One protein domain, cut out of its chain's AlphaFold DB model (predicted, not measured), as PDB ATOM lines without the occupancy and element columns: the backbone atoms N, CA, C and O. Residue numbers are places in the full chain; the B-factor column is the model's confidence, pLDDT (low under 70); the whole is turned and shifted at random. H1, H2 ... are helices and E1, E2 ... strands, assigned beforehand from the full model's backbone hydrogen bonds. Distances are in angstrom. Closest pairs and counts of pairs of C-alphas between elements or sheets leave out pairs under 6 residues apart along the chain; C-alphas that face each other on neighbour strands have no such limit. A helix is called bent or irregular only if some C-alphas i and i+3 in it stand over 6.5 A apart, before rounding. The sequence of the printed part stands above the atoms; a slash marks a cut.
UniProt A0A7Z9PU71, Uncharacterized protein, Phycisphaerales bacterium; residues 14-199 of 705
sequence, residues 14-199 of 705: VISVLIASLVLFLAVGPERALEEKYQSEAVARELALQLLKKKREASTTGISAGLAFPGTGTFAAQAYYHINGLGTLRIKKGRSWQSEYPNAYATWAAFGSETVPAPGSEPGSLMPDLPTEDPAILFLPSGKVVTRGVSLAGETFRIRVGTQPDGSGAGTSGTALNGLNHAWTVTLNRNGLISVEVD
ATOM      1  N   VAL A  14    -111.323 142.148 180.496       60.88
ATOM      2  CA  VAL A  14    -112.440 141.441 179.841       60.88
ATOM      3  C   VAL A  14    -113.287 140.663 180.852       60.88
ATOM      4  O   VAL A  14    -114.515 140.736 180.805       60.88
ATOM      5  N   ILE A  15    -112.657 139.979 181.810       56.09
ATOM      6  CA  ILE A  15    -113.365 139.253 182.876       56.09
ATOM      7  C   ILE A  15    -114.113 140.228 183.796       56.09
ATOM      8  O   ILE A  15    -115.265 139.976 184.145       56.09
ATOM      9  N   SER A  16    -113.514 141.374 184.131       49.19
ATOM     10  CA  SER A  16    -114.165 142.392 184.967       49.19
ATOM     11  C   SER A  16    -115.368 143.031 184.273       49.19
ATOM     12  O   SER A  16    -116.391 143.257 184.914       49.19
ATOM     13  N   VAL A  17    -115.289 143.274 182.960       62.12
ATOM     14  CA  VAL A  17    -116.416 143.795 182.169       62.12
ATOM     15  C   VAL A  17    -117.530 142.754 182.038       62.12
ATOM     16  O   VAL A  17    -118.699 143.112 182.163       62.12
ATOM     17  N   LEU A  18    -117.204 141.471 181.859       52.81
ATOM     18  CA  LEU A  18    -118.199 140.390 181.818       52.81
ATOM     19  C   LEU A  18    -118.911 140.202 183.160       52.81
ATOM     20  O   LEU A  18    -120.134 140.089 183.186       52.81
ATOM     21  N   ILE A  19    -118.173 140.227 184.272       58.50
ATOM     22  CA  ILE A  19    -118.753 140.120 185.617       58.50
ATOM     23  C   ILE A  19    -119.587 141.363 185.938       58.50
ATOM     24  O   ILE A  19    -120.700 141.225 186.429       58.50
ATOM     25  N   ALA A  20    -119.114 142.567 185.602       50.78
ATOM     26  CA  ALA A  20    -119.890 143.791 185.788       50.78
ATOM     27  C   ALA A  20    -121.175 143.788 184.945       50.78
ATOM     28  O   ALA A  20    -122.229 144.165 185.446       50.78
ATOM     29  N   SER A  21    -121.115 143.298 183.703       52.59
ATOM     30  CA  SER A  21    -122.290 143.167 182.832       52.59
ATOM     31  C   SER A  21    -123.281 142.143 183.381       52.59
ATOM     32  O   SER A  21    -124.474 142.416 183.413       52.59
ATOM     33  N   LEU A  22    -122.797 140.998 183.872       46.59
ATOM     34  CA  LEU A  22    -123.617 139.946 184.475       46.59
ATOM     35  C   LEU A  22    -124.270 140.412 185.785       46.59
ATOM     36  O   LEU A  22    -125.447 140.152 186.008       46.59
ATOM     37  N   VAL A  23    -123.535 141.141 186.629       51.19
ATOM     38  CA  VAL A  23    -124.047 141.709 187.886       51.19
ATOM     39  C   VAL A  23    -125.061 142.822 187.611       51.19
ATOM     40  O   VAL A  23    -126.087 142.870 188.282       51.19
ATOM     41  N   LEU A  24    -124.851 143.663 186.592       47.34
ATOM     42  CA  LEU A  24    -125.839 144.663 186.167       47.34
ATOM     43  C   LEU A  24    -127.108 143.999 185.599       47.34
ATOM     44  O   LEU A  24    -128.218 144.442 185.881       47.34
ATOM     45  N   PHE A  25    -126.956 142.902 184.851       49.34
ATOM     46  CA  PHE A  25    -128.069 142.117 184.308       49.34
ATOM     47  C   PHE A  25    -128.885 141.429 185.416       49.34
ATOM     48  O   PHE A  25    -130.115 141.435 185.380       49.34
ATOM     49  N   LEU A  26    -128.205 140.889 186.434       47.44
ATOM     50  CA  LEU A  26    -128.819 140.238 187.596       47.44
ATOM     51  C   LEU A  26    -129.420 141.231 188.602       47.44
ATOM     52  O   LEU A  26    -130.346 140.860 189.315       47.44
ATOM     53  N   ALA A  27    -128.931 142.473 188.660       40.59
ATOM     54  CA  ALA A  27    -129.456 143.508 189.552       40.59
ATOM     55  C   ALA A  27    -130.671 144.251 188.967       40.59
ATOM     56  O   ALA A  27    -131.577 144.605 189.709       40.59
ATOM     57  N   VAL A  28    -130.724 144.464 187.645       47.75
ATOM     58  CA  VAL A  28    -131.796 145.243 186.987       47.75
ATOM     59  C   VAL A  28    -132.952 144.361 186.485       47.75
ATOM     60  O   VAL A  28    -134.091 144.818 186.391       47.75
ATOM     61  N   GLY A  29    -132.690 143.088 186.169       51.34
ATOM     62  CA  GLY A  29    -133.695 142.151 185.646       51.34
ATOM     63  C   GLY A  29    -134.848 141.811 186.611       51.34
ATOM     64  O   GLY A  29    -136.005 141.880 186.190       51.34
ATOM     65  N   PRO A  30    -134.588 141.469 187.891       56.03
ATOM     66  CA  PRO A  30    -135.635 141.056 188.828       56.03
ATOM     67  C   PRO A  30    -136.595 142.188 189.203       56.03
ATOM     68  O   PRO A  30    -137.798 141.951 189.302       56.03
ATOM     69  N   GLU A  31    -136.088 143.415 189.377       58.25
ATOM     70  CA  GLU A  31    -136.915 144.582 189.718       58.25
ATOM     71  C   GLU A  31    -137.845 144.972 188.566       58.25
ATOM     72  O   GLU A  31    -139.031 145.192 188.798       58.25
ATOM     73  N   ARG A  32    -137.357 144.950 187.315       60.31
ATOM     74  CA  ARG A  32    -138.196 145.204 186.130       60.31
ATOM     75  C   ARG A  32    -139.272 144.140 185.925       60.31
ATOM     76  O   ARG A  32    -140.413 144.483 185.642       60.31
ATOM     77  N   ALA A  33    -138.942 142.860 186.106       64.38
ATOM     78  CA  ALA A  33    -139.919 141.774 185.984       64.38
ATOM     79  C   ALA A  33    -141.006 141.832 187.077       64.38
ATOM     80  O   ALA A  33    -142.169 141.512 186.832       64.38
ATOM     81  N   LEU A  34    -140.644 142.262 188.292       71.69
ATOM     82  CA  LEU A  34    -141.604 142.535 189.363       71.69
ATOM     83  C   LEU A  34    -142.488 143.738 189.019       71.69
ATOM     84  O   LEU A  34    -143.706 143.650 189.156       71.69
ATOM     85  N   GLU A  35    -141.895 144.827 188.531       78.56
ATOM     86  CA  GLU A  35    -142.615 146.028 188.112       78.56
ATOM     87  C   GLU A  35    -143.646 145.713 187.015       78.56
ATOM     88  O   GLU A  35    -144.828 146.000 187.186       78.56
ATOM     89  N   GLU A  36    -143.243 145.036 185.937       81.31
ATOM     90  CA  GLU A  36    -144.126 144.622 184.835       81.31
ATOM     91  C   GLU A  36    -145.304 143.751 185.298       81.31
ATOM     92  O   GLU A  36    -146.447 143.927 184.850       81.31
ATOM     93  N   LYS A  37    -145.048 142.840 186.243       84.31
ATOM     94  CA  LYS A  37    -146.088 142.015 186.859       84.31
ATOM     95  C   LYS A  37    -147.099 142.861 187.640       84.31
ATOM     96  O   LYS A  37    -148.304 142.639 187.495       84.31
ATOM     97  N   TYR A  38    -146.636 143.829 188.433       84.25
ATOM     98  CA  TYR A  38    -147.515 144.723 189.196       84.25
ATOM     99  C   TYR A  38    -148.321 145.663 188.297       84.25
ATOM    100  O   TYR A  38    -149.499 145.893 188.569       84.25
ATOM    101  N   GLN A  39    -147.729 146.165 187.207       89.38
ATOM    102  CA  GLN A  39    -148.441 146.993 186.226       89.38
ATOM    103  C   GLN A  39    -149.605 146.214 185.589       89.38
ATOM    104  O   GLN A  39    -150.728 146.716 185.512       89.38
ATOM    105  N   SER A  40    -149.356 144.961 185.193       90.19
ATOM    106  CA  SER A  40    -150.372 144.084 184.595       90.19
ATOM    107  C   SER A  40    -151.517 143.785 185.570       90.19
ATOM    108  O   SER A  40    -152.689 143.889 185.208       90.19
ATOM    109  N   GLU A  41    -151.189 143.485 186.831       90.25
ATOM    110  CA  GLU A  41    -152.185 143.262 187.885       90.25
ATOM    111  C   GLU A  41    -153.044 144.508 188.146       90.25
ATOM    112  O   GLU A  41    -154.272 144.408 188.247       90.25
ATOM    113  N   ALA A  42    -152.417 145.683 188.246       84.00
ATOM    114  CA  ALA A  42    -153.111 146.936 188.525       84.00
ATOM    115  C   ALA A  42    -154.151 147.255 187.442       84.00
ATOM    116  O   ALA A  42    -155.316 147.513 187.765       84.00
ATOM    117  N   VAL A  43    -153.763 147.156 186.167       91.50
ATOM    118  CA  VAL A  43    -154.660 147.400 185.027       91.50
ATOM    119  C   VAL A  43    -155.772 146.345 184.951       91.50
ATOM    120  O   VAL A  43    -156.932 146.697 184.740       91.50
ATOM    121  N   ALA A  44    -155.479 145.062 185.193       91.31
ATOM    122  CA  ALA A  44    -156.494 144.003 185.178       91.31
ATOM    123  C   ALA A  44    -157.584 144.215 186.242       91.31
ATOM    124  O   ALA A  44    -158.784 144.149 185.951       91.31
ATOM    125  N   ARG A  45    -157.175 144.512 187.482       87.31
ATOM    126  CA  ARG A  45    -158.102 144.779 188.594       87.31
ATOM    127  C   ARG A  45    -158.926 146.033 188.352       87.31
ATOM    128  O   ARG A  45    -160.115 146.065 188.661       87.31
ATOM    129  N   GLU A  46    -158.302 147.058 187.792       89.31
ATOM    130  CA  GLU A  46    -158.974 148.289 187.420       89.31
ATOM    131  C   GLU A  46    -160.059 148.061 186.364       89.31
ATOM    132  O   GLU A  46    -161.188 148.512 186.562       89.31
ATOM    133  N   LEU A  47    -159.749 147.350 185.276       91.56
ATOM    134  CA  LEU A  47    -160.727 147.035 184.233       91.56
ATOM    135  C   LEU A  47    -161.939 146.313 184.820       91.56
ATOM    136  O   LEU A  47    -163.075 146.708 184.561       91.56
ATOM    137  N   ALA A  48    -161.715 145.317 185.674       87.81
ATOM    138  CA  ALA A  48    -162.801 144.606 186.339       87.81
ATOM    139  C   ALA A  48    -163.643 145.509 187.251       87.81
ATOM    140  O   ALA A  48    -164.872 145.427 187.238       87.81
ATOM    141  N   LEU A  49    -163.011 146.418 188.000       84.25
ATOM    142  CA  LEU A  49    -163.701 147.426 188.811       84.25
ATOM    143  C   LEU A  49    -164.570 148.359 187.958       84.25
ATOM    144  O   LEU A  49    -165.697 148.680 188.340       84.25
ATOM    145  N   GLN A  50    -164.075 148.785 186.799       89.88
ATOM    146  CA  GLN A  50    -164.828 149.645 185.888       89.88
ATOM    147  C   GLN A  50    -165.986 148.894 185.232       89.88
ATOM    148  O   GLN A  50    -167.086 149.435 185.154       89.88
ATOM    149  N   LEU A  51    -165.790 147.633 184.848       91.62
ATOM    150  CA  LEU A  51    -166.858 146.768 184.346       91.62
ATOM    151  C   LEU A  51    -167.946 146.549 185.411       91.62
ATOM    152  O   LEU A  51    -169.129 146.699 185.114       91.62
ATOM    153  N   LEU A  52    -167.573 146.308 186.674       87.06
ATOM    154  CA  LEU A  52    -168.519 146.223 187.796       87.06
ATOM    155  C   LEU A  52    -169.296 147.530 187.990       87.06
ATOM    156  O   LEU A  52    -170.509 147.512 188.213       87.06
ATOM    157  N   LYS A  53    -168.611 148.673 187.879       85.25
ATOM    158  CA  LYS A  53    -169.250 149.989 187.941       85.25
ATOM    159  C   LYS A  53    -170.253 150.174 186.804       85.25
ATOM    160  O   LYS A  53    -171.343 150.675 187.059       85.25
ATOM    161  N   LYS A  54    -169.918 149.736 185.587       89.69
ATOM    162  CA  LYS A  54    -170.793 149.828 184.411       89.69
ATOM    163  C   LYS A  54    -172.001 148.909 184.495       89.69
ATOM    164  O   LYS A  54    -173.104 149.355 184.200       89.69
ATOM    165  N   LYS A  55    -171.833 147.695 185.020       87.00
ATOM    166  CA  LYS A  55    -172.953 146.809 185.358       87.00
ATOM    167  C   LYS A  55    -173.928 147.478 186.328       87.00
ATOM    168  O   LYS A  55    -175.134 147.474 186.093       87.00
ATOM    169  N   ARG A  56    -173.407 148.060 187.417       78.12
ATOM    170  CA  ARG A  56    -174.243 148.757 188.404       78.12
ATOM    171  C   ARG A  56    -174.943 149.956 187.775       78.12
ATOM    172  O   ARG A  56    -176.153 150.056 187.920       78.12
ATOM    173  N   GLU A  57    -174.202 150.802 187.059       80.75
ATOM    174  CA  GLU A  57    -174.739 151.956 186.326       80.75
ATOM    175  C   GLU A  57    -175.933 151.524 185.473       80.75
ATOM    176  O   GLU A  57    -177.027 152.030 185.706       80.75
ATOM    177  N   ALA A  58    -175.769 150.491 184.641       81.31
ATOM    178  CA  ALA A  58    -176.831 150.021 183.763       81.31
ATOM    179  C   ALA A  58    -178.093 149.558 184.503       81.31
ATOM    180  O   ALA A  58    -179.204 149.934 184.131       81.31
ATOM    181  N   SER A  59    -177.924 148.802 185.593       74.44
ATOM    182  CA  SER A  59    -179.050 148.351 186.422       74.44
ATOM    183  C   SER A  59    -179.757 149.489 187.164       74.44
ATOM    184  O   SER A  59    -180.961 149.430 187.377       74.44
ATOM    185  N   THR A  60    -179.020 150.529 187.569       68.69
ATOM    186  CA  THR A  60    -179.570 151.630 188.375       68.69
ATOM    187  C   THR A  60    -180.206 152.729 187.541       68.69
ATOM    188  O   THR A  60    -181.168 153.340 187.987       68.69
ATOM    189  N   THR A  61    -179.663 153.011 186.355       66.12
ATOM    190  CA  THR A  61    -180.151 154.098 185.499       66.12
ATOM    191  C   THR A  61    -181.164 153.618 184.470       66.12
ATOM    192  O   THR A  61    -181.769 154.450 183.805       66.12
ATOM    193  N   GLY A  62    -181.309 152.302 184.287       70.19
ATOM    194  CA  GLY A  62    -182.146 151.734 183.235       70.19
ATOM    195  C   GLY A  62    -181.589 151.958 181.824       70.19
ATOM    196  O   GLY A  62    -182.344 151.868 180.869       70.19
ATOM    197  N   ILE A  63    -180.288 152.257 181.677       74.81
ATOM    198  CA  ILE A  63    -179.631 152.575 180.390       74.81
ATOM    199  C   ILE A  63    -178.469 151.622 180.171       74.81
ATOM    200  O   ILE A  63    -177.762 151.318 181.123       74.81
ATOM    201  N   SER A  64    -178.205 151.171 178.943       85.12
ATOM    202  CA  SER A  64    -177.039 150.313 178.718       85.12
ATOM    203  C   SER A  64    -175.744 151.081 178.980       85.12
ATOM    204  O   SER A  64    -175.612 152.246 178.606       85.12
ATOM    205  N   ALA A  65    -174.769 150.442 179.621       89.75
ATOM    206  CA  ALA A  65    -173.490 151.062 179.953       89.75
ATOM    207  C   ALA A  65    -172.351 150.054 179.819       89.75
ATOM    208  O   ALA A  65    -172.508 148.873 180.118       89.75
ATOM    209  N   GLY A  66    -171.184 150.506 179.375       93.31
ATOM    210  CA  GLY A  66    -170.092 149.614 179.014       93.31
ATOM    211  C   GLY A  66    -168.732 150.284 178.901       93.31
ATOM    212  O   GLY A  66    -168.561 151.466 179.225       93.31
ATOM    213  N   LEU A  67    -167.771 149.500 178.420       95.44
ATOM    214  CA  LEU A  67    -166.426 149.934 178.060       95.44
ATOM    215  C   LEU A  67    -166.124 149.520 176.621       95.44
ATOM    216  O   LEU A  67    -166.521 148.439 176.192       95.44
ATOM    217  N   ALA A  68    -165.376 150.351 175.913       95.06
ATOM    218  CA  ALA A  68    -164.801 150.017 174.620       95.06
ATOM    219  C   ALA A  68    -163.314 150.381 174.588       95.06
ATOM    220  O   ALA A  68    -162.849 151.198 175.390       95.06
ATOM    221  N   PHE A  69    -162.564 149.738 173.698       94.62
ATOM    222  CA  PHE A  69    -161.115 149.895 173.597       94.62
ATOM    223  C   PHE A  69    -160.749 150.441 172.214       94.62
ATOM    224  O   PHE A  69    -161.312 149.970 171.231       94.62
ATOM    225  N   PRO A  70    -159.817 151.404 172.111       93.25
ATOM    226  CA  PRO A  70    -159.320 151.871 170.820       93.25
ATOM    227  C   PRO A  70    -158.630 150.732 170.055       93.25
ATOM    228  O   PRO A  70    -157.572 150.256 170.472       93.25
ATOM    229  N   GLY A  71    -159.237 150.286 168.955       89.69
ATOM    230  CA  GLY A  71    -158.809 149.124 168.172       89.69
ATOM    231  C   GLY A  71    -158.222 149.454 166.803       89.69
ATOM    232  O   GLY A  71    -157.790 148.545 166.096       89.69
ATOM    233  N   THR A  72    -158.176 150.734 166.420       89.00
ATOM    234  CA  THR A  72    -157.752 151.129 165.072       89.00
ATOM    235  C   THR A  72    -156.333 150.670 164.747       89.00
ATOM    236  O   THR A  72    -155.366 151.130 165.355       89.00
ATOM    237  N   GLY A  73    -156.201 149.758 163.780       86.19
ATOM    238  CA  GLY A  73    -154.906 149.208 163.363       86.19
ATOM    239  C   GLY A  73    -154.149 148.396 164.429       86.19
ATOM    240  O   GLY A  73    -152.953 148.161 164.262       86.19
ATOM    241  N   THR A  74    -154.804 147.971 165.517       90.00
ATOM    242  CA  THR A  74    -154.183 147.200 166.609       90.00
ATOM    243  C   THR A  74    -155.142 146.169 167.214       90.00
ATOM    244  O   THR A  74    -156.352 146.238 167.023       90.00
ATOM    245  N   PHE A  75    -154.611 145.191 167.948       90.31
ATOM    246  CA  PHE A  75    -155.375 144.199 168.721       90.31
ATOM    247  C   PHE A  75    -155.201 144.374 170.242       90.31
ATOM    248  O   PHE A  75    -155.670 143.549 171.036       90.31
ATOM    249  N   ALA A  76    -154.475 145.418 170.651       91.94
ATOM    250  CA  ALA A  76    -154.192 145.732 172.040       91.94
ATOM    251  C   ALA A  76    -154.159 147.250 172.276       91.94
ATOM    252  O   ALA A  76    -153.720 148.018 171.419       91.94
ATOM    253  N   ALA A  77    -154.581 147.678 173.465       92.94
ATOM    254  CA  ALA A  77    -154.691 149.082 173.843       92.94
ATOM    255  C   ALA A  77    -154.149 149.346 175.254       92.94
ATOM    256  O   ALA A  77    -154.187 148.482 176.129       92.94
ATOM    257  N   GLN A  78    -153.699 150.579 175.491       93.31
ATOM    258  CA  GLN A  78    -153.342 151.103 176.823       93.31
ATOM    259  C   GLN A  78    -154.369 152.126 177.321       93.31
ATOM    260  O   GLN A  78    -154.065 153.047 178.080       93.31
ATOM    261  N   ALA A  79    -155.588 152.000 176.804       93.44
ATOM    262  CA  ALA A  79    -156.683 152.894 177.089       93.44
ATOM    263  C   ALA A  79    -158.026 152.174 176.916       93.44
ATOM    264  O   ALA A  79    -158.142 151.214 176.153       93.44
ATOM    265  N   TYR A  80    -159.050 152.676 177.597       94.88
ATOM    266  CA  TYR A  80    -160.450 152.343 177.348       94.88
ATOM    267  C   TYR A  80    -161.277 153.627 177.390       94.88
ATOM    268  O   TYR A  80    -160.856 154.645 177.943       94.88
ATOM    269  N   TYR A  81    -162.492 153.587 176.862       94.81
ATOM    270  CA  TYR A  81    -163.453 154.665 177.026       94.81
ATOM    271  C   TYR A  81    -164.823 154.148 177.446       94.81
ATOM    272  O   TYR A  81    -165.207 153.004 177.213       94.81
ATOM    273  N   HIS A  82    -165.537 155.008 178.162       92.69
ATOM    274  CA  HIS A  82    -166.851 154.724 178.705       92.69
ATOM    275  C   HIS A  82    -167.892 154.932 177.619       92.69
ATOM    276  O   HIS A  82    -167.958 156.021 177.042       92.69
ATOM    277  N   ILE A  83    -168.739 153.925 177.440       91.06
ATOM    278  CA  ILE A  83    -169.898 153.984 176.559       91.06
ATOM    279  C   ILE A  83    -171.183 153.856 177.373       91.06
ATOM    280  O   ILE A  83    -171.211 153.142 178.380       91.06
ATOM    281  N   ASN A  84    -172.234 154.560 176.976       86.88
ATOM    282  CA  ASN A  84    -173.587 154.316 177.465       86.88
ATOM    283  C   ASN A  84    -174.635 154.786 176.452       86.88
ATOM    284  O   ASN A  84    -174.314 155.535 175.534       86.88
ATOM    285  N   GLY A  85    -175.869 154.319 176.612       73.81
ATOM    286  CA  GLY A  85    -176.995 154.692 175.761       73.81
ATOM    287  C   GLY A  85    -178.024 153.575 175.616       73.81
ATOM    288  O   GLY A  85    -177.795 152.433 176.018       73.81
ATOM    289  N   LEU A  86    -179.176 153.918 175.052       65.00
ATOM    290  CA  LEU A  86    -180.229 152.986 174.653       65.00
ATOM    291  C   LEU A  86    -180.678 153.377 173.245       65.00
ATOM    292  O   LEU A  86    -181.029 154.530 173.015       65.00
ATOM    293  N   GLY A  87    -180.542 152.457 172.287       58.53
ATOM    294  CA  GLY A  87    -180.647 152.757 170.854       58.53
ATOM    295  C   GLY A  87    -179.360 153.359 170.276       58.53
ATOM    296  O   GLY A  87    -178.751 152.741 169.411       58.53
ATOM    297  N   THR A  88    -178.897 154.497 170.813       68.44
ATOM    298  CA  THR A  88    -177.678 155.195 170.350       68.44
ATOM    299  C   THR A  88    -176.586 155.214 171.421       68.44
ATOM    300  O   THR A  88    -176.797 155.746 172.512       68.44
ATOM    301  N   LEU A  89    -175.405 154.657 171.137       77.94
ATOM    302  CA  LEU A  89    -174.284 154.622 172.089       77.94
ATOM    303  C   LEU A  89    -173.427 155.891 172.024       77.94
ATOM    304  O   LEU A  89    -173.097 156.396 170.957       77.94
ATOM    305  N   ARG A  90    -173.004 156.388 173.190       80.69
ATOM    306  CA  ARG A  90    -172.193 157.605 173.322       80.69
ATOM    307  C   ARG A  90    -170.898 157.370 174.064       80.69
ATOM    308  O   ARG A  90    -170.868 156.709 175.098       80.69
ATOM    309  N   ILE A  91    -169.846 158.024 173.590       87.56
ATOM    310  CA  ILE A  91    -168.533 158.070 174.224       87.56
ATOM    311  C   ILE A  91    -168.560 159.184 175.268       87.56
ATOM    312  O   ILE A  91    -168.612 160.362 174.928       87.56
ATOM    313  N   LYS A  92    -168.533 158.834 176.557       82.69
ATOM    314  CA  LYS A  92    -168.593 159.834 177.641       82.69
ATOM    315  C   LYS A  92    -167.211 160.357 178.019       82.69
ATOM    316  O   LYS A  92    -167.022 161.558 178.174       82.69
ATOM    317  N   LYS A  93    -166.255 159.451 178.231       84.06
ATOM    318  CA  LYS A  93    -164.884 159.793 178.635       84.06
ATOM    319  C   LYS A  93    -163.914 158.651 178.368       84.06
ATOM    320  O   LYS A  93    -164.289 157.491 178.519       84.06
ATOM    321  N   GLY A  94    -162.673 158.993 178.041       87.56
ATOM    322  CA  GLY A  94    -161.562 158.051 177.926       87.56
ATOM    323  C   GLY A  94    -160.703 158.004 179.186       87.56
ATOM    324  O   GLY A  94    -160.653 158.966 179.954       87.56
ATOM    325  N   ARG A  95    -160.006 156.889 179.377       89.56
ATOM    326  CA  ARG A  95    -158.884 156.748 180.300       89.56
ATOM    327  C   ARG A  95    -157.726 156.110 179.546       89.56
ATOM    328  O   ARG A  95    -157.895 155.030 178.994       89.56
ATOM    329  N   SER A  96    -156.574 156.770 179.564       90.69
ATOM    330  CA  SER A  96    -155.288 156.176 179.197       90.69
ATOM    331  C   SER A  96    -154.504 155.896 180.473       90.69
ATOM    332  O   SER A  96    -154.637 156.649 181.438       90.69
ATOM    333  N   TRP A  97    -153.726 154.820 180.481       90.69
ATOM    334  CA  TRP A  97    -152.758 154.517 181.539       90.69
ATOM    335  C   TRP A  97    -151.330 154.401 181.003       90.69
ATOM    336  O   TRP A  97    -150.453 153.870 181.676       90.69
ATOM    337  N   GLN A  98    -151.080 154.868 179.779       88.56
ATOM    338  CA  GLN A  98    -149.772 154.754 179.132       88.56
ATOM    339  C   GLN A  98    -148.646 155.439 179.930       88.56
ATOM    340  O   GLN A  98    -147.503 154.995 179.875       88.56
ATOM    341  N   SER A  99    -148.954 156.504 180.675       83.50
ATOM    342  CA  SER A  99    -147.994 157.200 181.540       83.50
ATOM    343  C   SER A  99    -147.713 156.475 182.856       83.50
ATOM    344  O   SER A  99    -146.587 156.515 183.342       83.50
ATOM    345  N   GLU A 100    -148.728 155.841 183.443       85.62
ATOM    346  CA  GLU A 100    -148.663 155.200 184.758       85.62
ATOM    347  C   GLU A 100    -148.201 153.741 184.676       85.62
ATOM    348  O   GLU A 100    -147.436 153.282 185.520       85.62
ATOM    349  N   TYR A 101    -148.661 153.020 183.653       88.19
ATOM    350  CA  TYR A 101    -148.400 151.601 183.419       88.19
ATOM    351  C   TYR A 101    -147.954 151.379 181.960       88.19
ATOM    352  O   TYR A 101    -148.676 150.758 181.171       88.19
ATOM    353  N   PRO A 102    -146.773 151.899 181.571       86.25
ATOM    354  CA  PRO A 102    -146.318 151.937 180.179       86.25
ATOM    355  C   PRO A 102    -146.118 150.559 179.547       86.25
ATOM    356  O   PRO A 102    -146.150 150.452 178.323       86.25
ATOM    357  N   ASN A 103    -145.940 149.505 180.346       87.44
ATOM    358  CA  ASN A 103    -145.709 148.155 179.835       87.44
ATOM    359  C   ASN A 103    -146.987 147.313 179.763       87.44
ATOM    360  O   ASN A 103    -146.959 146.248 179.153       87.44
ATOM    361  N   ALA A 104    -148.094 147.760 180.368       90.75
ATOM    362  CA  ALA A 104    -149.333 146.992 180.460       90.75
ATOM    363  C   ALA A 104    -150.299 147.307 179.308       90.75
ATOM    364  O   ALA A 104    -150.688 148.460 179.096       90.75
ATOM    365  N   TYR A 105    -150.741 146.260 178.614       93.19
ATOM    366  CA  TYR A 105    -151.667 146.311 177.484       93.19
ATOM    367  C   TYR A 105    -152.895 145.455 177.761       93.19
ATOM    368  O   TYR A 105    -152.763 144.327 178.225       93.19
ATOM    369  N   ALA A 106    -154.075 145.968 177.420       94.56
ATOM    370  CA  ALA A 106    -155.312 145.202 177.362       94.56
ATOM    371  C   ALA A 106    -155.536 144.680 175.936       94.56
ATOM    372  O   ALA A 106    -155.414 145.442 174.980       94.56
ATOM    373  N   THR A 107    -155.887 143.407 175.776       93.69
ATOM    374  CA  THR A 107    -156.173 142.779 174.482       93.69
ATOM    375  C   THR A 107    -157.462 141.966 174.524       93.69
ATOM    376  O   THR A 107    -157.808 141.344 175.528       93.69
ATOM    377  N   TRP A 108    -158.177 141.989 173.405       93.25
ATOM    378  CA  TRP A 108    -159.440 141.289 173.154       93.25
ATOM    379  C   TRP A 108    -159.277 140.135 172.158       93.25
ATOM    380  O   TRP A 108    -160.265 139.515 171.767       93.25
ATOM    381  N   ALA A 109    -158.041 139.871 171.730       92.94
ATOM    382  CA  ALA A 109    -157.710 138.866 170.734       92.94
ATOM    383  C   ALA A 109    -157.934 137.436 171.252       92.94
ATOM    384  O   ALA A 109    -157.750 137.145 172.441       92.94
ATOM    385  N   ALA A 110    -158.307 136.535 170.341       92.81
ATOM    386  CA  ALA A 110    -158.496 135.123 170.651       92.81
ATOM    387  C   ALA A 110    -157.164 134.421 170.938       92.81
ATOM    388  O   ALA A 110    -156.190 134.624 170.217       92.81
ATOM    389  N   PHE A 111    -157.126 133.569 171.964       91.69
ATOM    390  CA  PHE A 111    -155.977 132.719 172.284       91.69
ATOM    391  C   PHE A 111    -156.340 131.233 172.167       91.69
ATOM    392  O   PHE A 111    -157.376 130.793 172.671       91.69
ATOM    393  N   GLY A 112    -155.476 130.437 171.535       88.00
ATOM    394  CA  GLY A 112    -155.691 128.997 171.377       88.00
ATOM    395  C   GLY A 112    -156.924 128.679 170.525       88.00
ATOM    396  O   GLY A 112    -156.973 129.032 169.352       88.00
ATOM    397  N   SER A 113    -157.906 127.986 171.108       86.81
ATOM    398  CA  SER A 113    -159.155 127.591 170.434       86.81
ATOM    399  C   SER A 113    -160.294 128.606 170.580       86.81
ATOM    400  O   SER A 113    -161.441 128.289 170.264       86.81
ATOM    401  N   GLU A 114    -160.018 129.782 171.137       91.94
ATOM    402  CA  GLU A 114    -161.004 130.853 171.264       91.94
ATOM    403  C   GLU A 114    -161.397 131.436 169.909       91.94
ATOM    404  O   GLU A 114    -160.647 131.375 168.934       91.94
ATOM    405  N   THR A 115    -162.577 132.046 169.859       88.81
ATOM    406  CA  THR A 115    -163.060 132.746 168.670       88.81
ATOM    407  C   THR A 115    -163.389 134.189 169.012       88.81
ATOM    408  O   THR A 115    -163.744 134.507 170.141       88.81
ATOM    409  N   VAL A 116    -163.280 135.083 168.032       87.06
ATOM    410  CA  VAL A 116    -163.835 136.437 168.133       87.06
ATOM    411  C   VAL A 116    -165.116 136.445 167.301       87.06
ATOM    412  O   VAL A 116    -165.022 136.344 166.073       87.06
ATOM    413  N   PRO A 117    -166.308 136.497 167.925       82.38
ATOM    414  CA  PRO A 117    -167.564 136.512 167.190       82.38
ATOM    415  C   PRO A 117    -167.627 137.705 166.236       82.38
ATOM    416  O   PRO A 117    -167.225 138.818 166.585       82.38
ATOM    417  N   ALA A 118    -168.161 137.479 165.035       78.56
ATOM    418  CA  ALA A 118    -168.378 138.558 164.082       78.56
ATOM    419  C   ALA A 118    -169.341 139.607 164.680       78.56
ATOM    420  O   ALA A 118    -170.331 139.221 165.320       78.56
ATOM    421  N   PRO A 119    -169.095 140.916 164.477       76.12
ATOM    422  CA  PRO A 119    -170.043 141.956 164.864       76.12
ATOM    423  C   PRO A 119    -171.440 141.671 164.294       76.12
ATOM    424  O   PRO A 119    -171.571 141.328 163.121       76.12
ATOM    425  N   GLY A 120    -172.481 141.790 165.118       69.00
ATOM    426  CA  GLY A 120    -173.864 141.515 164.711       69.00
ATOM    427  C   GLY A 120    -174.307 140.054 164.804       69.00
ATOM    428  O   GLY A 120    -175.460 139.765 164.504       69.00
ATOM    429  N   SER A 121    -173.440 139.143 165.256       72.62
ATOM    430  CA  SER A 121    -173.821 137.745 165.523       72.62
ATOM    431  C   SER A 121    -174.851 137.597 166.650       72.62
ATOM    432  O   SER A 121    -175.584 136.611 166.685       72.62
ATOM    433  N   GLU A 122    -174.948 138.587 167.541       65.44
ATOM    434  CA  GLU A 122    -175.917 138.620 168.640       65.44
ATOM    435  C   GLU A 122    -176.752 139.912 168.630       65.44
ATOM    436  O   GLU A 122    -176.229 140.974 168.264       65.44
ATOM    437  N   PRO A 123    -178.025 139.880 169.071       59.47
ATOM    438  CA  PRO A 123    -178.839 141.085 169.222       59.47
ATOM    439  C   PRO A 123    -178.125 142.149 170.073       59.47
ATOM    440  O   PRO A 123    -177.679 141.872 171.185       59.47
ATOM    441  N   GLY A 124    -177.992 143.368 169.539       61.16
ATOM    442  CA  GLY A 124    -177.301 144.487 170.199       61.16
ATOM    443  C   GLY A 124    -175.774 144.535 170.024       61.16
ATOM    444  O   GLY A 124    -175.152 145.502 170.455       61.16
ATOM    445  N   SER A 125    -175.150 143.544 169.369       67.38
ATOM    446  CA  SER A 125    -173.684 143.494 169.170       67.38
ATOM    447  C   SER A 125    -173.162 144.365 168.019       67.38
ATOM    448  O   SER A 125    -171.951 144.538 167.880       67.38
ATOM    449  N   LEU A 126    -174.052 144.936 167.196       61.00
ATOM    450  CA  LEU A 126    -173.671 145.826 166.090       61.00
ATOM    451  C   LEU A 126    -173.066 147.148 166.591       61.00
ATOM    452  O   LEU A 126    -172.097 147.627 166.005       61.00
ATOM    453  N   MET A 127    -173.593 147.700 167.693       79.56
ATOM    454  CA  MET A 127    -173.125 148.942 168.337       79.56
ATOM    455  C   MET A 127    -172.704 150.038 167.324       79.56
ATOM    456  O   MET A 127    -171.557 150.491 167.364       79.56
ATOM    457  N   PRO A 128    -173.579 150.419 166.373       69.81
ATOM    458  CA  PRO A 128    -173.197 151.149 165.157       69.81
ATOM    459  C   PRO A 128    -172.608 152.546 165.407       69.81
ATOM    460  O   PRO A 128    -171.854 153.040 164.575       69.81
ATOM    461  N   ASP A 129    -172.894 153.160 166.555       80.31
ATOM    462  CA  ASP A 129    -172.427 154.514 166.894       80.31
ATOM    463  C   ASP A 129    -170.997 154.562 167.446       80.31
ATOM    464  O   ASP A 129    -170.454 155.632 167.726       80.31
ATOM    465  N   LEU A 130    -170.377 153.398 167.635       85.44
ATOM    466  CA  LEU A 130    -168.989 153.284 168.055       85.44
ATOM    467  C   LEU A 130    -168.091 153.035 166.838       85.44
ATOM    468  O   LEU A 130    -168.509 152.289 165.947       85.44
ATOM    469  N   PRO A 131    -166.838 153.538 166.829       88.56
ATOM    470  CA  PRO A 131    -165.873 153.242 165.771       88.56
ATOM    471  C   PRO A 131    -165.856 151.748 165.439       88.56
ATOM    472  O   PRO A 131    -165.793 150.916 166.341       88.56
ATOM    473  N   THR A 132    -165.967 151.389 164.162       85.69
ATOM    474  CA  THR A 132    -166.219 150.002 163.715       85.69
ATOM    475  C   THR A 132    -165.120 149.015 164.117       85.69
ATOM    476  O   THR A 132    -165.382 147.827 164.315       85.69
ATOM    477  N   GLU A 133    -163.893 149.513 164.269       88.06
ATOM    478  CA  GLU A 133    -162.723 148.741 164.688       88.06
ATOM    479  C   GLU A 133    -162.595 148.618 166.213       88.06
ATOM    480  O   GLU A 133    -161.793 147.823 166.687       88.06
ATOM    481  N   ASP A 134    -163.402 149.325 167.005       92.38
ATOM    482  CA  ASP A 134    -163.253 149.297 168.458       92.38
ATOM    483  C   ASP A 134    -164.030 148.125 169.079       92.38
ATOM    484  O   ASP A 134    -165.264 148.061 168.974       92.38
ATOM    485  N   PRO A 135    -163.374 147.181 169.767       92.69
ATOM    486  CA  PRO A 135    -164.079 146.189 170.568       92.69
ATOM    487  C   PRO A 135    -164.821 146.845 171.737       92.69
ATOM    488  O   PRO A 135    -164.374 147.842 172.313       92.69
ATOM    489  N   ALA A 136    -165.947 146.256 172.126       93.88
ATOM    490  CA  ALA A 136    -166.803 146.802 173.169       93.88
ATOM    491  C   ALA A 136    -167.464 145.713 174.015       93.88
ATOM    492  O   ALA A 136    -167.785 144.625 173.538       93.88
ATOM    493  N   ILE A 137    -167.697 146.044 175.283       93.75
ATOM    494  CA  ILE A 137    -168.461 145.260 176.251       93.75
ATOM    495  C   ILE A 137    -169.558 146.167 176.793       93.75
ATOM    496  O   ILE A 137    -169.261 147.211 177.377       93.75
ATOM    497  N   LEU A 138    -170.814 145.758 176.641       91.75
ATOM    498  CA  LEU A 138    -171.988 146.527 177.025       91.75
ATOM    499  C   LEU A 138    -172.865 145.719 177.986       91.75
ATOM    500  O   LEU A 138    -173.257 144.591 177.690       91.75
ATOM    501  N   PHE A 139    -173.195 146.312 179.130       89.75
ATOM    502  CA  PHE A 139    -174.198 145.789 180.052       89.75
ATOM    503  C   PHE A 139    -175.553 146.386 179.704       89.75
ATOM    504  O   PHE A 139    -175.693 147.607 179.632       89.75
ATOM    505  N   LEU A 140    -176.546 145.522 179.525       84.75
ATOM    506  CA  LEU A 140    -177.940 145.913 179.365       84.75
ATOM    507  C   LEU A 140    -178.579 146.172 180.742       84.75
ATOM    508  O   LEU A 140    -178.130 145.590 181.735       84.75
ATOM    509  N   PRO A 141    -179.669 146.957 180.821       77.00
ATOM    510  CA  PRO A 141    -180.413 147.169 182.069       77.00
ATOM    511  C   PRO A 141    -180.881 145.871 182.743       77.00
ATOM    512  O   PRO A 141    -180.946 145.789 183.965       77.00
ATOM    513  N   SER A 142    -181.127 144.822 181.949       74.25
ATOM    514  CA  SER A 142    -181.473 143.475 182.423       74.25
ATOM    515  C   SER A 142    -180.333 142.746 183.150       74.25
ATOM    516  O   SER A 142    -180.534 141.653 183.673       74.25
ATOM    517  N   GLY A 143    -179.119 143.303 183.149       74.94
ATOM    518  CA  GLY A 143    -177.912 142.682 183.691       74.94
ATOM    519  C   GLY A 143    -177.192 141.743 182.718       74.94
ATOM    520  O   GLY A 143    -176.093 141.283 183.036       74.94
ATOM    521  N   LYS A 144    -177.768 141.483 181.534       85.12
ATOM    522  CA  LYS A 144    -177.115 140.713 180.465       85.12
ATOM    523  C   LYS A 144    -175.959 141.493 179.834       85.12
ATOM    524  O   LYS A 144    -175.976 142.723 179.800       85.12
ATOM    525  N   VAL A 145    -174.978 140.764 179.310       88.62
ATOM    526  CA  VAL A 145    -173.808 141.318 178.615       88.62
ATOM    527  C   VAL A 145    -173.899 141.034 177.125       88.62
ATOM    528  O   VAL A 145    -174.139 139.896 176.730       88.62
ATOM    529  N   VAL A 146    -173.642 142.065 176.324       88.81
ATOM    530  CA  VAL A 146    -173.436 141.970 174.878       88.81
ATOM    531  C   VAL A 146    -172.046 142.505 174.559       88.81
ATOM    532  O   VAL A 146    -171.588 143.468 175.178       88.81
ATOM    533  N   THR A 147    -171.350 141.886 173.612       90.62
ATOM    534  CA  THR A 147    -170.000 142.303 173.221       90.62
ATOM    535  C   THR A 147    -169.887 142.481 171.714       90.62
ATOM    536  O   THR A 147    -170.697 141.961 170.948       90.62
ATOM    537  N   ARG A 148    -168.875 143.237 171.291       90.25
ATOM    538  CA  ARG A 148    -168.475 143.409 169.894       90.25
ATOM    539  C   ARG A 148    -166.973 143.190 169.799       90.25
ATOM    540  O   ARG A 148    -166.232 143.898 170.472       90.25
ATOM    541  N   GLY A 149    -166.529 142.241 168.977       89.19
ATOM    542  CA  GLY A 149    -165.103 142.018 168.716       89.19
ATOM    543  C   GLY A 149    -164.282 141.597 169.942       89.19
ATOM    544  O   GLY A 149    -163.118 141.967 170.034       89.19
ATOM    545  N   VAL A 150    -164.876 140.865 170.891       93.38
ATOM    546  CA  VAL A 150    -164.195 140.364 172.100       93.38
ATOM    547  C   VAL A 150    -164.064 138.845 172.036       93.38
ATOM    548  O   VAL A 150    -165.019 138.171 171.656       93.38
ATOM    549  N   SER A 151    -162.901 138.307 172.420       93.56
ATOM    550  CA  SER A 151    -162.670 136.860 172.480       93.56
ATOM    551  C   SER A 151    -163.712 136.136 173.336       93.56
ATOM    552  O   SER A 151    -164.064 136.589 174.429       93.56
ATOM    553  N   LEU A 152    -164.165 134.986 172.841       91.00
ATOM    554  CA  LEU A 152    -165.134 134.088 173.445       91.00
ATOM    555  C   LEU A 152    -164.528 132.681 173.606       91.00
ATOM    556  O   LEU A 152    -164.069 132.057 172.646       91.00
ATOM    557  N   ALA A 153    -164.583 132.164 174.835       89.00
ATOM    558  CA  ALA A 153    -164.285 130.778 175.197       89.00
ATOM    559  C   ALA A 153    -165.532 130.153 175.838       89.00
ATOM    560  O   ALA A 153    -165.881 130.473 176.982       89.00
ATOM    561  N   GLY A 154    -166.213 129.264 175.108       86.94
ATOM    562  CA  GLY A 154    -167.499 128.709 175.540       86.94
ATOM    563  C   GLY A 154    -168.535 129.820 175.737       86.94
ATOM    564  O   GLY A 154    -168.860 130.529 174.795       86.94
ATOM    565  N   GLU A 155    -169.000 130.004 176.975       86.06
ATOM    566  CA  GLU A 155    -169.988 131.031 177.366       86.06
ATOM    567  C   GLU A 155    -169.357 132.268 178.038       86.06
ATOM    568  O   GLU A 155    -170.044 133.063 178.691       86.06
ATOM    569  N   THR A 156    -168.031 132.410 177.939       90.94
ATOM    570  CA  THR A 156    -167.284 133.462 178.635       90.94
ATOM    571  C   THR A 156    -166.482 134.341 177.687       90.94
ATOM    572  O   THR A 156    -165.645 133.858 176.926       90.94
ATOM    573  N   PHE A 157    -166.724 135.646 177.762       93.25
ATOM    574  CA  PHE A 157    -165.948 136.677 177.090       93.25
ATOM    575  C   PHE A 157    -164.668 136.964 177.876       93.25
ATOM    576  O   PHE A 157    -164.687 136.978 179.113       93.25
ATOM    577  N   ARG A 158    -163.559 137.212 177.176       93.44
ATOM    578  CA  ARG A 158    -162.239 137.385 177.791       93.44
ATOM    579  C   ARG A 158    -161.538 138.634 177.280       93.44
ATOM    580  O   ARG A 158    -161.343 138.808 176.081       93.44
ATOM    581  N   ILE A 159    -161.103 139.465 178.223       95.62
ATOM    582  CA  ILE A 159    -160.113 140.519 178.001       95.62
ATOM    583  C   ILE A 159    -158.870 140.142 178.787       95.62
ATOM    584  O   ILE A 159    -158.958 139.790 179.962       95.62
ATOM    585  N   ARG A 160    -157.709 140.222 178.151       94.81
ATOM    586  CA  ARG A 160    -156.433 139.910 178.789       94.81
ATOM    587  C   ARG A 160    -155.622 141.160 179.006       94.81
ATOM    588  O   ARG A 160    -155.675 142.076 178.195       94.81
ATOM    589  N   VAL A 161    -154.857 141.173 180.084       95.06
ATOM    590  CA  VAL A 161    -153.941 142.252 180.424       95.06
ATOM    591  C   VAL A 161    -152.571 141.669 180.700       95.06
ATOM    592  O   VAL A 161    -152.452 140.715 181.460       95.06
ATOM    593  N   GLY A 162    -151.537 142.235 180.099       92.44
ATOM    594  CA  GLY A 162    -150.166 141.805 180.340       92.44
ATOM    595  C   GLY A 162    -149.160 142.691 179.627       92.44
ATOM    596  O   GLY A 162    -149.526 143.715 179.041       92.44
ATOM    597  N   THR A 163    -147.895 142.290 179.662       89.75
ATOM    598  CA  THR A 163    -146.806 143.002 178.994       89.75
ATOM    599  C   THR A 163    -146.404 142.318 177.695       89.75
ATOM    600  O   THR A 163    -146.594 141.116 177.516       89.75
ATOM    601  N   GLN A 164    -145.866 143.103 176.756       87.19
ATOM    602  CA  GLN A 164    -145.318 142.607 175.484       87.19
ATOM    603  C   GLN A 164    -146.282 141.669 174.718       87.19
ATOM    604  O   GLN A 164    -145.937 140.509 174.467       87.19
ATOM    605  N   PRO A 165    -147.498 142.136 174.370       89.31
ATOM    606  CA  PRO A 165    -148.448 141.333 173.604       89.31
ATOM    607  C   PRO A 165    -147.855 140.941 172.243       89.31
ATOM    608  O   PRO A 165    -147.408 141.793 171.475       89.31
ATOM    609  N   ASP A 166    -147.892 139.649 171.935       88.12
ATOM    610  CA  ASP A 166    -147.515 139.071 170.648       88.12
ATOM    611  C   ASP A 166    -148.753 138.470 169.991       88.12
ATOM    612  O   ASP A 166    -149.439 137.634 170.577       88.12
ATOM    613  N   GLY A 167    -149.057 138.899 168.775       87.19
ATOM    614  CA  GLY A 167    -150.309 138.576 168.111       87.19
ATOM    615  C   GLY A 167    -150.395 139.174 166.716       87.19
ATOM    616  O   GLY A 167    -149.436 139.751 166.199       87.19
ATOM    617  N   SER A 168    -151.552 139.007 166.093       86.62
ATOM    618  CA  SER A 168    -151.840 139.492 164.746       86.62
ATOM    619  C   SER A 168    -153.290 139.943 164.615       86.62
ATOM    620  O   SER A 168    -154.144 139.563 165.416       86.62
ATOM    621  N   GLY A 169    -153.570 140.700 163.556       85.38
ATOM    622  CA  GLY A 169    -154.890 141.266 163.291       85.38
ATOM    623  C   GLY A 169    -155.071 142.641 163.932       85.38
ATOM    624  O   GLY A 169    -154.207 143.128 164.661       85.38
ATOM    625  N   ALA A 170    -156.195 143.273 163.620       85.38
ATOM    626  CA  ALA A 170    -156.562 144.574 164.151       85.38
ATOM    627  C   ALA A 170    -158.083 144.696 164.276       85.38
ATOM    628  O   ALA A 170    -158.837 144.035 163.559       85.38
ATOM    629  N   GLY A 171    -158.520 145.562 165.181       84.94
ATOM    630  CA  GLY A 171    -159.920 145.893 165.372       84.94
ATOM    631  C   GLY A 171    -160.784 144.724 165.856       84.94
ATOM    632  O   GLY A 171    -160.378 143.955 166.724       84.94
ATOM    633  N   THR A 172    -161.995 144.582 165.314       84.50
ATOM    634  CA  THR A 172    -163.037 143.674 165.834       84.50
ATOM    635  C   THR A 172    -163.088 142.293 165.174       84.50
ATOM    636  O   THR A 172    -163.956 141.491 165.519       84.50
ATOM    637  N   SER A 173    -162.190 141.981 164.234       82.12
ATOM    638  CA  SER A 173    -162.215 140.708 163.502       82.12
ATOM    639  C   SER A 173    -160.813 140.181 163.200       82.12
ATOM    640  O   SER A 173    -159.888 140.951 162.953       82.12
ATOM    641  N   GLY A 174    -160.648 138.854 163.230       80.38
ATOM    642  CA  GLY A 174    -159.381 138.200 162.883       80.38
ATOM    643  C   GLY A 174    -158.216 138.495 163.837       80.38
ATOM    644  O   GLY A 174    -157.062 138.316 163.450       80.38
ATOM    645  N   THR A 175    -158.492 138.961 165.060       89.62
ATOM    646  CA  THR A 175    -157.470 139.229 166.075       89.62
ATOM    647  C   THR A 175    -157.083 137.948 166.812       89.62
ATOM    648  O   THR A 175    -157.929 137.238 167.358       89.62
ATOM    649  N   ALA A 176    -155.783 137.657 166.842       91.00
ATOM    650  CA  ALA A 176    -155.218 136.467 167.469       91.00
ATOM    651  C   ALA A 176    -154.051 136.838 168.387       91.00
ATOM    652  O   ALA A 176    -153.198 137.649 168.026       91.00
ATOM    653  N   LEU A 177    -154.016 136.225 169.565       91.56
ATOM    654  CA  LEU A 177    -152.956 136.340 170.552       91.56
ATOM    655  C   LEU A 177    -152.096 135.074 170.501       91.56
ATOM    656  O   LEU A 177    -152.608 133.965 170.627       91.56
ATOM    657  N   ASN A 178    -150.788 135.252 170.356       89.50
ATOM    658  CA  ASN A 178    -149.787 134.185 170.364       89.50
ATOM    659  C   ASN A 178    -148.996 134.149 171.680       89.50
ATOM    660  O   ASN A 178    -148.540 133.086 172.090       89.50
ATOM    661  N   GLY A 179    -148.849 135.292 172.357       88.88
ATOM    662  CA  GLY A 179    -148.150 135.387 173.635       88.88
ATOM    663  C   GLY A 179    -148.425 136.703 174.360       88.88
ATOM    664  O   GLY A 179    -148.761 137.711 173.748       88.88
ATOM    665  N   LEU A 180    -148.295 136.687 175.683       90.62
ATOM    666  CA  LEU A 180    -148.510 137.833 176.564       90.62
ATOM    667  C   LEU A 180    -147.789 137.545 177.881       90.62
ATOM    668  O   LEU A 180    -148.051 136.520 178.498       90.62
ATOM    669  N   ASN A 181    -146.876 138.411 178.306       88.94
ATOM    670  CA  ASN A 181    -146.138 138.217 179.550       88.94
ATOM    671  C   ASN A 181    -146.943 138.711 180.751       88.94
ATOM    672  O   ASN A 181    -147.738 139.643 180.643       88.94
ATOM    673  N   HIS A 182    -146.744 138.062 181.904       89.44
ATOM    674  CA  HIS A 182    -147.448 138.375 183.154       89.44
ATOM    675  C   HIS A 182    -148.973 138.478 182.983       89.44
ATOM    676  O   HIS A 182    -149.606 139.370 183.547       89.44
ATOM    677  N   ALA A 183    -149.547 137.576 182.182       92.06
ATOM    678  CA  ALA A 183    -150.929 137.665 181.749       92.06
ATOM    679  C   ALA A 183    -151.931 137.508 182.904       92.06
ATOM    680  O   ALA A 183    -151.835 136.622 183.757       92.06
ATOM    681  N   TRP A 184    -152.938 138.371 182.874       93.81
ATOM    682  CA  TRP A 184    -154.154 138.319 183.667       93.81
ATOM    683  C   TRP A 184    -155.348 138.254 182.726       93.81
ATOM    684  O   TRP A 184    -155.390 138.964 181.722       93.81
ATOM    685  N   THR A 185    -156.347 137.456 183.076       94.75
ATOM    686  CA  THR A 185    -157.580 137.315 182.304       94.75
ATOM    687  C   THR A 185    -158.746 137.872 183.113       94.75
ATOM    688  O   THR A 185    -159.050 137.402 184.210       94.75
ATOM    689  N   VAL A 186    -159.408 138.887 182.557       95.19
ATOM    690  CA  VAL A 186    -160.699 139.397 183.017       95.19
ATOM    691  C   VAL A 186    -161.782 138.644 182.254       95.19
ATOM    692  O   VAL A 186    -161.938 138.814 181.042       95.19
ATOM    693  N   THR A 187    -162.520 137.800 182.967       93.62
ATOM    694  CA  THR A 187    -163.564 136.947 182.397       93.62
ATOM    695  C   THR A 187    -164.934 137.534 182.694       93.62
ATOM    696  O   THR A 187    -165.216 137.930 183.826       93.62
ATOM    697  N   LEU A 188    -165.802 137.565 181.683       93.88
ATOM    698  CA  LEU A 188    -167.200 137.957 181.807       93.88
ATOM    699  C   LEU A 188    -168.103 136.864 181.249       93.88
ATOM    700  O   LEU A 188    -167.877 136.392 180.141       93.88
ATOM    701  N   ASN A 189    -169.162 136.492 181.962       91.19
ATOM    702  CA  ASN A 189    -170.211 135.653 181.376       91.19
ATOM    703  C   ASN A 189    -171.390 136.499 180.866       91.19
ATOM    704  O   ASN A 189    -171.521 137.683 181.187       91.19
ATOM    705  N   ARG A 190    -172.297 135.868 180.115       87.94
ATOM    706  CA  ARG A 190    -173.506 136.518 179.572       87.94
ATOM    707  C   ARG A 190    -174.435 137.124 180.632       87.94
ATOM    708  O   ARG A 190    -175.202 138.026 180.312       87.94
ATOM    709  N   ASN A 191    -174.343 136.672 181.883       85.44
ATOM    710  CA  ASN A 191    -175.122 137.171 183.024       85.44
ATOM    711  C   ASN A 191    -174.396 138.295 183.798       85.44
ATOM    712  O   ASN A 191    -174.815 138.699 184.888       85.44
ATOM    713  N   GLY A 192    -173.262 138.774 183.279       81.81
ATOM    714  CA  GLY A 192    -172.486 139.857 183.870       81.81
ATOM    715  C   GLY A 192    -171.752 139.477 185.154       81.81
ATOM    716  O   GLY A 192    -171.488 140.356 185.979       81.81
ATOM    717  N   LEU A 193    -171.457 138.196 185.384       88.69
ATOM    718  CA  LEU A 193    -170.474 137.790 186.389       88.69
ATOM    719  C   LEU A 193    -169.081 138.152 185.867       88.69
ATOM    720  O   LEU A 193    -168.766 137.824 184.726       88.69
ATOM    721  N   ILE A 194    -168.282 138.822 186.696       89.38
ATOM    722  CA  ILE A 194    -166.933 139.280 186.356       89.38
ATOM    723  C   ILE A 194    -165.949 138.597 187.308       89.38
ATOM    724  O   ILE A 194    -166.119 138.699 188.524       89.38
ATOM    725  N   SER A 195    -164.926 137.935 186.770       89.00
ATOM    726  CA  SER A 195    -163.796 137.396 187.536       89.00
ATOM    727  C   SER A 195    -162.465 137.861 186.948       89.00
ATOM    728  O   SER A 195    -162.384 138.260 185.787       89.00
ATOM    729  N   VAL A 196    -161.423 137.862 187.779       90.62
ATOM    730  CA  VAL A 196    -160.062 138.254 187.396       90.62
ATOM    731  C   VAL A 196    -159.103 137.217 187.937       90.62
ATOM    732  O   VAL A 196    -159.065 136.987 189.145       90.62
ATOM    733  N   GLU A 197    -158.336 136.607 187.048       90.81
ATOM    734  CA  GLU A 197    -157.439 135.502 187.377       90.81
ATOM    735  C   GLU A 197    -156.092 135.691 186.681       90.81
ATOM    736  O   GLU A 197    -156.007 136.304 185.615       90.81
ATOM    737  N   VAL A 198    -155.024 135.180 187.294       88.81
ATOM    738  CA  VAL A 198    -153.707 135.101 186.651       88.81
ATOM    739  C   VAL A 198    -153.751 133.974 185.626       88.81
ATOM    740  O   VAL A 198    -154.192 132.875 185.956       88.81
ATOM    741  N   ASP A 199    -153.250 134.220 184.417       83.50
ATOM    742  CA  ASP A 199    -153.177 133.221 183.351       83.50
ATOM    743  C   ASP A 199    -151.712 132.862 183.052       83.50
ATOM    744  O   ASP A 199    -151.077 133.465 182.186       83.50
TER     745      ASP A 199
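This is residues 14 to 199 of the 705 residues of an uncharacterized protein of Phycisphaerales bacterium (UniProt A0A7Z9PU71). What does the model look like? One long, nearly straight helix, H1, packs with its later arm, H1b, on two strongly twisted antiparallel sheets, while residues 14 to 32 stick out from that body. In one of the sheets the long strands E8 and E9 bend and fold back together as a hairpin. What is it made of? The printed part has 186 residues with H1 first and then E1 to E10, of the mixed class; one sheet has the order E3 - E2 - E1 - E5 - E6, and E4, E7, E8, E9 and E10 form a branched one. How large is it? It is compact, with a radius of gyration of the C-alphas of 18.2 A, and spans 69 by 31 by 26 A with the free stretch.

Where does the helix run? By its hydrogen bonds H1 was assigned as one helix, residues 14 to 61, but it is bent: C-alphas 27 and 30 are 6.7 A apart. H1a, residues 14 to 27, begins at C-alpha 14 (-112.440, 141.441, 179.841) and is 19.7 A long; H1b, residues 30 to 61, is 46.5 A long. Where are the strands? E1 is residues 64 to 68, E2 79 to 85, E3 90 to 96, E4 104 to 107, E5 136 to 139, E6 145 to 148 and E7 151 to 153. E8, residues 156 to 170, is 21.2 A long, E9, 173 to 189, is 20.2 A long, and E10, 194 to 198, ends at C-alpha 198 (-153.707, 135.101, 186.651).

How does H1 stand to the sheets? H1a, at a shallow tilt of 23 degrees to H1b, is on neither sheet. H1b is on one face of the sheet with E1, two layers, at a height of 9.0 A and along E1, at 9 degrees on the local plane; C-alphas 58 and 64 are their closest, 5.1 A. It is also on the branched sheet, at a height of 8.0 A over E8 and E9 and across E9, at 73 degrees on the local plane; the closest C-alphas of H1b and E9 are those of Lys 37 and His 182, 5.4 A, and of H1b and E8 those of Ser 40 and Gly 162, 4.8 A. How are the strands paired? E1, E2 and E3 form a meander, each strand the antiparallel neighbour of the one before, as do E7 to E10; within hydrogen-bond range are N 66 and O 83, 2.8 A, N 82 and O 93, 2.8 A, N 153 and O 156, 2.9 A, N 163 and O 181, 2.8 A, and N 185 and O 197, 2.8 A. E5 is an inner strand, the antiparallel neighbour of E1 and of E6, with N 67 and O 137 at 2.9 A and N 138 and O 146 at 2.8 A; E4 and E7 lie on one side of E8, E9 on the other side, and across E4 and E8 N 107 and O 160 are at 2.8 A. Are the helix backbones whole? In H1a and H1b every O i to N i+4 pair is within hydrogen-bond range.

Is anything cut or long? The printed part has no cut, and the link from E4 to E5, 28 residues, is long. Where is confidence low? The mean pLDDT of the printed part is 82.7, and 32 residues are under 70, among them 14 to 33 and 122 to 126.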